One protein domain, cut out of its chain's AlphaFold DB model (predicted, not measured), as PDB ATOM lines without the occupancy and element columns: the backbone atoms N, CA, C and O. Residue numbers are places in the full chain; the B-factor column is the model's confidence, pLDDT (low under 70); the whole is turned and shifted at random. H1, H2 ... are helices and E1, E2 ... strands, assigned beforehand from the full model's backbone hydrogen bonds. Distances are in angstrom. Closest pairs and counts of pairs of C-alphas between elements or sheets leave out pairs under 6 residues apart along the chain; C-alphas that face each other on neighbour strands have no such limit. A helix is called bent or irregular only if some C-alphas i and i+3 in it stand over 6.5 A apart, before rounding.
ATOM      1  N   LEU A 109     205.432 172.728  56.570       96.12
ATOM      2  CA  LEU A 109     206.419 173.570  55.885       96.12
ATOM      3  C   LEU A 109     207.846 173.085  56.189       96.12
ATOM      4  O   LEU A 109     208.171 172.722  57.321       96.12
ATOM      5  N   ALA A 110     208.691 173.059  55.162       94.38
ATOM      6  CA  ALA A 110     210.101 172.734  55.308       94.38
ATOM      7  C   ALA A 110     210.907 173.993  55.673       94.38
ATOM      8  O   ALA A 110     210.527 175.099  55.281       94.38
ATOM      9  N   PRO A 111     212.049 173.846  56.369       88.94
ATOM     10  CA  PRO A 111     212.994 174.939  56.546       88.94
ATOM     11  C   PRO A 111     213.401 175.578  55.206       88.94
ATOM     12  O   PRO A 111     213.690 174.881  54.230       88.94
ATOM     13  N   GLY A 112     213.430 176.908  55.154       85.19
ATOM     14  CA  GLY A 112     213.737 177.692  53.955       85.19
ATOM     15  C   GLY A 112     212.580 177.822  52.954       85.19
ATOM     16  O   GLY A 112     212.083 178.931  52.751       85.19
ATOM     17  N   ALA A 113     212.191 176.727  52.289       88.31
ATOM     18  CA  ALA A 113     211.117 176.707  51.287       88.31
ATOM     19  C   ALA A 113     210.582 175.290  51.029       88.31
ATOM     20  O   ALA A 113     211.317 174.308  51.142       88.31
ATOM     21  N   GLY A 114     209.334 175.193  50.573       93.88
ATOM     22  CA  GLY A 114     208.662 173.932  50.264       93.88
ATOM     23  C   GLY A 114     208.022 173.280  51.488       93.88
ATOM     24  O   GLY A 114     207.816 173.903  52.529       93.88
ATOM     25  N   VAL A 115     207.707 171.996  51.361       96.69
ATOM     26  CA  VAL A 115     207.092 171.185  52.412       96.69
ATOM     27  C   VAL A 115     207.887 169.910  52.673       96.69
ATOM     28  O   VAL A 115     208.548 169.370  51.785       96.69
ATOM     29  N   THR A 116     207.820 169.422  53.907       97.75
ATOM     30  CA  THR A 116     208.199 168.059  54.272       97.75
ATOM     31  C   THR A 116     206.950 167.189  54.240       97.75
ATOM     32  O   THR A 116     205.961 167.496  54.905       97.75
ATOM     33  N   MET A 117     207.009 166.118  53.457       97.44
ATOM     34  CA  MET A 117     205.961 165.112  53.326       97.44
ATOM     35  C   MET A 117     206.015 164.114  54.502       97.44
ATOM     36  O   MET A 117     207.048 164.024  55.172       97.44
ATOM     37  N   PRO A 118     204.952 163.321  54.752       96.69
ATOM     38  CA  PRO A 118     204.917 162.370  55.872       96.69
ATOM     39  C   PRO A 118     206.008 161.291  55.817       96.69
ATOM     40  O   PRO A 118     206.444 160.789  56.848       96.69
ATOM     41  N   ASP A 119     206.473 160.952  54.614       94.94
ATOM     42  CA  ASP A 119     207.585 160.024  54.372       94.94
ATOM     43  C   ASP A 119     208.976 160.658  54.607       94.94
ATOM     44  O   ASP A 119     210.003 160.026  54.357       94.94
ATOM     45  N   GLY A 120     209.020 161.914  55.067       95.44
ATOM     46  CA  GLY A 120     210.231 162.688  55.329       95.44
ATOM     47  C   GLY A 120     210.848 163.345  54.093       95.44
ATOM     48  O   GLY A 120     211.835 164.071  54.227       95.44
ATOM     49  N   ARG A 121     210.301 163.127  52.889       96.12
ATOM     50  CA  ARG A 121     210.829 163.729  51.658       96.12
ATOM     51  C   ARG A 121     210.450 165.201  51.544       96.12
ATOM     52  O   ARG A 121     209.431 165.653  52.060       96.12
ATOM     53  N   HIS A 122     211.284 165.951  50.832       96.00
ATOM     54  CA  HIS A 122     211.053 167.360  50.527       96.00
ATOM     55  C   HIS A 122     210.315 167.526  49.196       96.00
ATOM     56  O   HIS A 122     210.631 166.839  48.222       96.00
ATOM     57  N   HIS A 123     209.366 168.459  49.148       95.00
ATOM     58  CA  HIS A 123     208.714 168.892  47.917       95.00
ATOM     59  C   HIS A 123     208.639 170.422  47.854       95.00
ATOM     60  O   HIS A 123     208.067 171.064  48.732       95.00
ATOM     61  N   ALA A 124     209.189 171.024  46.800       92.06
ATOM     62  CA  ALA A 124     209.122 172.468  46.584       92.06
ATOM     63  C   ALA A 124     207.839 172.861  45.837       92.06
ATOM     64  O   ALA A 124     207.508 172.253  44.819       92.06
ATOM     65  N   GLY A 125     207.152 173.920  46.279       90.88
ATOM     66  CA  GLY A 125     206.023 174.459  45.528       90.88
ATOM     67  C   GLY A 125     205.117 175.377  46.341       90.88
ATOM     68  O   GLY A 125     204.358 174.910  47.189       90.88
ATOM     69  N   ALA A 126     205.090 176.658  45.961       91.31
ATOM     70  CA  ALA A 126     204.322 177.693  46.657       91.31
ATOM     71  C   ALA A 126     202.822 177.369  46.778       91.31
ATOM     72  O   ALA A 126     202.187 177.748  47.755       91.31
ATOM     73  N   ALA A 127     202.253 176.639  45.809       94.81
ATOM     74  CA  ALA A 127     200.855 176.221  45.855       94.81
ATOM     75  C   ALA A 127     200.560 175.277  47.029       94.81
ATOM     76  O   ALA A 127     199.574 175.478  47.737       94.81
ATOM     77  N   LEU A 128     201.409 174.266  47.237       96.00
ATOM     78  CA  LEU A 128     201.250 173.311  48.330       96.00
ATOM     79  C   LEU A 128     201.607 173.961  49.671       96.00
ATOM     80  O   LEU A 128     200.858 173.797  50.628       96.00
ATOM     81  N   GLU A 129     202.669 174.773  49.719       96.50
ATOM     82  CA  GLU A 129     203.019 175.576  50.902       96.50
ATOM     83  C   GLU A 129     201.840 176.448  51.351       96.50
ATOM     84  O   GLU A 129     201.421 176.385  52.505       96.50
ATOM     85  N   ALA A 130     201.248 177.214  50.430       96.50
ATOM     86  CA  ALA A 130     200.125 178.087  50.738       96.50
ATOM     87  C   ALA A 130     198.883 177.285  51.170       96.50
ATOM     88  O   ALA A 130     198.193 177.687  52.108       96.50
ATOM     89  N   LEU A 131     198.587 176.149  50.526       97.06
ATOM     90  CA  LEU A 131     197.464 175.283  50.904       97.06
ATOM     91  C   LEU A 131     197.621 174.698  52.316       97.06
ATOM     92  O   LEU A 131     196.660 174.717  53.081       97.06
ATOM     93  N   VAL A 132     198.818 174.226  52.675       97.31
ATOM     94  CA  VAL A 132     199.122 173.737  54.032       97.31
ATOM     95  C   VAL A 132     198.988 174.878  55.040       97.31
ATOM     96  O   VAL A 132     198.243 174.760  56.008       97.31
ATOM     97  N   ALA A 133     199.619 176.020  54.760       96.50
ATOM     98  CA  ALA A 133     199.622 177.195  55.630       96.50
ATOM     99  C   ALA A 133     198.239 177.849  55.824       96.50
ATOM    100  O   ALA A 133     198.012 178.566  56.801       96.50
ATOM    101  N   SER A 134     197.314 177.657  54.879       96.19
ATOM    102  CA  SER A 134     195.963 178.234  54.921       96.19
ATOM    103  C   SER A 134     194.904 177.288  55.479       96.19
ATOM    104  O   SER A 134     193.829 177.765  55.858       96.19
ATOM    105  N   HIS A 135     195.180 175.983  55.566       94.75
ATOM    106  CA  HIS A 135     194.213 174.989  56.022       94.75
ATOM    107  C   HIS A 135     193.624 175.350  57.406       94.75
ATOM    108  O   HIS A 135     194.350 175.809  58.290       94.75
ATOM    109  N   PRO A 136     192.302 175.172  57.626       93.81
ATOM    110  CA  PRO A 136     191.296 174.610  56.713       93.81
ATOM    111  C   PRO A 136     190.633 175.637  55.778       93.81
ATOM    112  O   PRO A 136     189.605 175.348  55.157       93.81
ATOM    113  N   ARG A 137     191.165 176.863  55.689       94.25
ATOM    114  CA  ARG A 137     190.582 177.927  54.865       94.25
ATOM    115  C   ARG A 137     190.930 177.735  53.385       94.25
ATOM    116  O   ARG A 137     192.034 177.302  53.068       94.25
ATOM    117  N   PRO A 138     190.014 178.082  52.467       94.62
ATOM    118  CA  PRO A 138     190.303 178.034  51.044       94.62
ATOM    119  C   PRO A 138     191.197 179.191  50.587       94.62
ATOM    120  O   PRO A 138     191.098 180.304  51.101       94.62
ATOM    121  N   LEU A 139     192.003 178.932  49.557       94.81
ATOM    122  CA  LEU A 139     192.753 179.919  48.784       94.81
ATOM    123  C   LEU A 139     192.113 180.142  47.418       94.81
ATOM    124  O   LEU A 139     191.756 179.194  46.721       94.81
ATOM    125  N   PHE A 140     192.025 181.396  46.996       94.06
ATOM    126  CA  PHE A 140     191.491 181.780  45.695       94.06
ATOM    127  C   PHE A 140     192.657 182.131  44.772       94.06
ATOM    128  O   PHE A 140     193.337 183.133  44.966       94.06
ATOM    129  N   ALA A 141     192.893 181.269  43.785       91.12
ATOM    130  CA  ALA A 141     193.877 181.453  42.726       91.12
ATOM    131  C   ALA A 141     193.447 180.659  41.486       91.12
ATOM    132  O   ALA A 141     192.542 179.815  41.549       91.12
ATOM    133  N   ALA A 142     194.105 180.897  40.351       88.56
ATOM    134  CA  ALA A 142     193.755 180.228  39.107       88.56
ATOM    135  C   ALA A 142     193.893 178.698  39.230       88.56
ATOM    136  O   ALA A 142     194.865 178.173  39.776       88.56
ATOM    137  N   ALA A 143     192.916 177.960  38.688       85.19
ATOM    138  CA  ALA A 143     192.776 176.531  38.963       85.19
ATOM    139  C   ALA A 143     194.010 175.694  38.586       85.19
ATOM    140  O   ALA A 143     194.320 174.709  39.257       85.19
ATOM    141  N   HIS A 144     194.729 176.123  37.549       87.94
ATOM    142  CA  HIS A 144     195.910 175.448  37.035       87.94
ATOM    143  C   HIS A 144     197.045 175.300  38.055       87.94
ATOM    144  O   HIS A 144     197.773 174.314  37.972       87.94
ATOM    145  N   HIS A 145     197.160 176.211  39.027       89.50
ATOM    146  CA  HIS A 145     198.193 176.154  40.066       89.50
ATOM    147  C   HIS A 145     198.049 174.964  41.014       89.50
ATOM    148  O   HIS A 145     199.017 174.578  41.658       89.50
ATOM    149  N   PHE A 146     196.856 174.377  41.090       89.38
ATOM    150  CA  PHE A 146     196.572 173.283  42.011       89.38
ATOM    151  C   PHE A 146     196.535 171.915  41.322       89.38
ATOM    152  O   PHE A 146     196.429 170.903  42.000       89.38
ATOM    153  N   ARG A 147     196.634 171.856  39.984       86.12
ATOM    154  CA  ARG A 147     196.485 170.594  39.231       86.12
ATOM    155  C   ARG A 147     197.537 169.551  39.581       86.12
ATOM    156  O   ARG A 147     197.244 168.366  39.561       86.12
ATOM    157  N   THR A 148     198.758 169.990  39.861       89.06
ATOM    158  CA  THR A 148     199.856 169.086  40.210       89.06
ATOM    159  C   THR A 148     199.859 168.719  41.687       89.06
ATOM    160  O   THR A 148     200.563 167.792  42.059       89.06
ATOM    161  N   VAL A 149     199.077 169.413  42.526       94.19
ATOM    162  CA  VAL A 149     199.061 169.163  43.970       94.19
ATOM    163  C   VAL A 149     198.500 167.777  44.264       94.19
ATOM    164  O   VAL A 149     199.151 167.032  44.981       94.19
ATOM    165  N   ASP A 150     197.371 167.387  43.666       93.12
ATOM    166  CA  ASP A 150     196.810 166.042  43.871       93.12
ATOM    167  C   ASP A 150     197.783 164.937  43.440       93.12
ATOM    168  O   ASP A 150     198.012 163.999  44.198       93.12
ATOM    169  N   ALA A 151     198.443 165.101  42.289       92.69
ATOM    170  CA  ALA A 151     199.453 164.154  41.820       92.69
ATOM    171  C   ALA A 151     200.659 164.057  42.775       92.69
ATOM    172  O   ALA A 151     201.177 162.965  43.003       92.69
ATOM    173  N   THR A 152     201.094 165.177  43.364       95.12
ATOM    174  CA  THR A 152     202.116 165.174  44.421       95.12
ATOM    175  C   THR A 152     201.620 164.426  45.661       95.12
ATOM    176  O   THR A 152     202.346 163.593  46.195       95.12
ATOM    177  N   LEU A 153     200.396 164.692  46.125       95.50
ATOM    178  CA  LEU A 153     199.826 164.021  47.299       95.50
ATOM    179  C   LEU A 153     199.736 162.503  47.081       95.50
ATOM    180  O   LEU A 153     200.142 161.739  47.957       95.50
ATOM    181  N   ASP A 154     199.295 162.076  45.894       94.38
ATOM    182  CA  ASP A 154     199.253 160.672  45.474       94.38
ATOM    183  C   ASP A 154     200.633 160.015  45.489       94.38
ATOM    184  O   ASP A 154     200.803 158.932  46.050       94.38
ATOM    185  N   ALA A 155     201.637 160.682  44.914       94.81
ATOM    186  CA  ALA A 155     203.002 160.163  44.831       94.81
ATOM    187  C   ALA A 155     203.644 159.917  46.209       94.81
ATOM    188  O   ALA A 155     204.548 159.089  46.325       94.81
ATOM    189  N   HIS A 156     203.168 160.614  47.244       95.25
ATOM    190  CA  HIS A 156     203.615 160.476  48.633       95.25
ATOM    191  C   HIS A 156     202.607 159.733  49.527       95.25
ATOM    192  O   HIS A 156     202.751 159.750  50.748       95.25
ATOM    193  N   ALA A 157     201.591 159.087  48.939       93.88
ATOM    194  CA  ALA A 157     200.549 158.340  49.649       93.88
ATOM    195  C   ALA A 157     199.843 159.149  50.758       93.88
ATOM    196  O   ALA A 157     199.445 158.604  51.789       93.88
ATOM    197  N   VAL A 158     199.673 160.460  50.556       95.44
ATOM    198  CA  VAL A 158     198.973 161.318  51.512       95.44
ATOM    199  C   VAL A 158     197.467 161.226  51.278       95.44
ATOM    200  O   VAL A 158     196.981 161.501  50.184       95.44
ATOM    201  N   ALA A 159     196.703 160.906  52.327       94.62
ATOM    202  CA  ALA A 159     195.240 160.773  52.289       94.62
ATOM    203  C   ALA A 159     194.490 162.127  52.234       94.62
ATOM    204  O   ALA A 159     193.435 162.306  52.845       94.62
ATOM    205  N   LEU A 160     195.037 163.090  51.495       96.12
ATOM    206  CA  LEU A 160     194.460 164.405  51.243       96.12
ATOM    207  C   LEU A 160     194.199 164.579  49.745       96.12
ATOM    208  O   LEU A 160     194.781 163.896  48.902       96.12
ATOM    209  N   HIS A 161     193.315 165.504  49.408       95.38
ATOM    210  CA  HIS A 161     193.103 165.952  48.038       95.38
ATOM    211  C   HIS A 161     192.702 167.427  48.026       95.38
ATOM    212  O   HIS A 161     192.290 167.982  49.050       95.38
ATOM    213  N   VAL A 162     192.836 168.072  46.872       95.81
ATOM    214  CA  VAL A 162     192.397 169.447  46.670       95.81
ATOM    215  C   VAL A 162     190.919 169.465  46.305       95.81
ATOM    216  O   VAL A 162     190.508 169.024  45.232       95.81
ATOM    217  N   THR A 163     190.106 170.076  47.159       94.94
ATOM    218  CA  THR A 163     188.683 170.295  46.891       94.94
ATOM    219  C   THR A 163     188.434 171.741  46.481       94.94
ATOM    220  O   THR A 163     189.002 172.683  47.044       94.94
ATOM    221  N   ARG A 164     187.555 171.934  45.492       93.12
ATOM    222  CA  ARG A 164     187.055 173.256  45.103       93.12
ATOM    223  C   ARG A 164     185.828 173.617  45.920       93.12
ATOM    224  O   ARG A 164     184.868 172.860  45.995       93.12
ATOM    225  N   THR A 165     185.851 174.807  46.496       90.88
ATOM    226  CA  THR A 165     184.684 175.408  47.140       90.88
ATOM    227  C   THR A 165     183.719 175.953  46.088       90.88
ATOM    228  O   THR A 165     184.141 176.334  44.996       90.88
ATOM    229  N   ALA A 166     182.435 176.073  46.435       88.12
ATOM    230  CA  ALA A 166     181.424 176.677  45.560       88.12
ATOM    231  C   ALA A 166     181.772 178.121  45.139       88.12
ATOM    232  O   ALA A 166     181.395 178.562  44.060       88.12
ATOM    233  N   ALA A 167     182.541 178.836  45.966       86.94
ATOM    234  CA  ALA A 167     183.012 180.191  45.685       86.94
ATOM    235  C   ALA A 167     184.247 180.243  44.754       86.94
ATOM    236  O   ALA A 167     184.737 181.326  44.451       86.94
ATOM    237  N   GLY A 168     184.781 179.098  44.311       87.44
ATOM    238  CA  GLY A 168     185.930 179.020  43.399       87.44
ATOM    239  C   GLY A 168     187.306 178.917  44.073       87.44
ATOM    240  O   GLY A 168     188.313 178.756  43.384       87.44
ATOM    241  N   GLY A 169     187.372 178.953  45.408       91.94
ATOM    242  CA  GLY A 169     188.601 178.689  46.167       91.94
ATOM    243  C   GLY A 169     188.974 177.200  46.209       91.94
ATOM    244  O   GLY A 169     188.128 176.343  45.956       91.94
ATOM    245  N   ALA A 170     190.222 176.889  46.547       95.19
ATOM    246  CA  ALA A 170     190.761 175.541  46.732       95.19
ATOM    247  C   ALA A 170     191.242 175.337  48.174       95.19
ATOM    248  O   ALA A 170     191.809 176.254  48.761       95.19
ATOM    249  N   ARG A 171     191.049 174.143  48.738       95.81
ATOM    250  CA  ARG A 171     191.568 173.756  50.061       95.81
ATOM    251  C   ARG A 171     191.964 172.282  50.077       95.81
ATOM    252  O   ARG A 171     191.548 171.537  49.195       95.81
ATOM    253  N   LEU A 172     192.728 171.879  51.088       96.56
ATOM    254  CA  LEU A 172     193.006 170.470  51.370       96.56
ATOM    255  C   LEU A 172     191.871 169.875  52.204       96.56
ATOM    256  O   LEU A 172     191.561 170.422  53.262       96.56
ATOM    257  N   ASP A 173     191.318 168.755  51.748       95.38
ATOM    258  CA  ASP A 173     190.346 167.939  52.478       95.38
ATOM    259  C   ASP A 173     190.826 166.477  52.543       95.38
ATOM    260  O   ASP A 173     191.528 165.977  51.656       95.38
ATOM    261  N   THR A 174     190.442 165.768  53.604       93.12
ATOM    262  CA  THR A 174     190.701 164.328  53.743       93.12
ATOM    263  C   THR A 174     189.939 163.542  52.688       93.12
ATOM    264  O   THR A 174     188.767 163.820  52.429       93.12
ATOM    265  N   ARG A 175     190.582 162.535  52.092       87.88
ATOM    266  CA  ARG A 175     189.880 161.579  51.229       87.88
ATOM    267  C   ARG A 175     188.906 160.768  52.082       87.88
ATOM    268  O   ARG A 175     189.271 160.325  53.169       87.88
TER     269      ARG A 175
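AT A GLANCE: This is residues 109 to 175 of the 177 residues of an uncharacterized protein of Candidatus Dormibacter sp. RRmetagenome_bin12 (UniProt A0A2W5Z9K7). Two helices, H1 and H2, meet as a rough L near their first residues and pack over one face of a two-stranded hairpin, E1 and E2, with H1 mainly over E2 and H2 mainly over E1. The long opening stretch, residues 109 to 125, has no named element and folds back on itself at the end of the domain away from the hairpin's turn. The printed part has 67 residues with two named helices and two named strands, in the order H1, H2, E1, E2; the sheet E1 - E2 is antiparallel. The class is mixed, helices and strands, though under half of the printed residues are in named elements. The whole is compact, with a radius of gyration of the C-alphas of 11.3 A and spans of 34 by 25 by 20 A.

IN THESE COORDINATES: Start at Leu 109 and read through residues 109 to 125, where residues 115 to 116 pair with residues 122 to 123, antiparallel, in stretches too short to be named. Then find C-alpha 126 at (204.322, 177.693, 46.657), where H1 begins; it holds residues 126 to 134 and is 11.8 A long. H2 begins at C-alpha 143, at (192.776, 176.531, 38.963), and holds residues 143 to 155 over 20.2 A. It is irregular: C-alphas 145 and 148 are 7.3 A apart. E1, residues 160 to 164, measures 13.1 A, and E2, residues 170 to 174, measures 13.2 A and ends at C-alpha 174, at (190.701, 164.328, 53.743).

HOW THE PARTS SIT: Look first at E1 and E2, a hairpin of antiparallel neighbour strands whose directions stand at 141 degrees. N 161 and O 173 are within hydrogen-bond range at 2.9 A, and so are N 171 and O 163 at 3.0 A. From E1, look to H2: the closest C-alphas are those of Asp 150 and His 161, 5.6 A apart. From E2, look to H1: the closest C-alphas are those of Leu 131 and Arg 171, 6.1 A apart. H1 and E1 are apart. H2 touches H1 with residues 145 to 149 alone, the closest C-alphas being those of Ala 127 and His 145 at 6.4 A; their lines are about perpendicular at 84 degrees. In H1 every O i to N i+4 pair is within hydrogen-bond range; in H2 it is 4 of 9, beside 7 of 10 O i to N i+3 pairs.

THE WHOLE: The two C-alphas farthest apart are those of Gly 120 and Ala 167, at 33.8 A. The printed part has no cut. The links from H2 to E1 and from E1 to E2 are tight, the link from H1 to H2 is short, and no link is long. The mean pLDDT of the printed part is 93.4, and no printed residue is under 70.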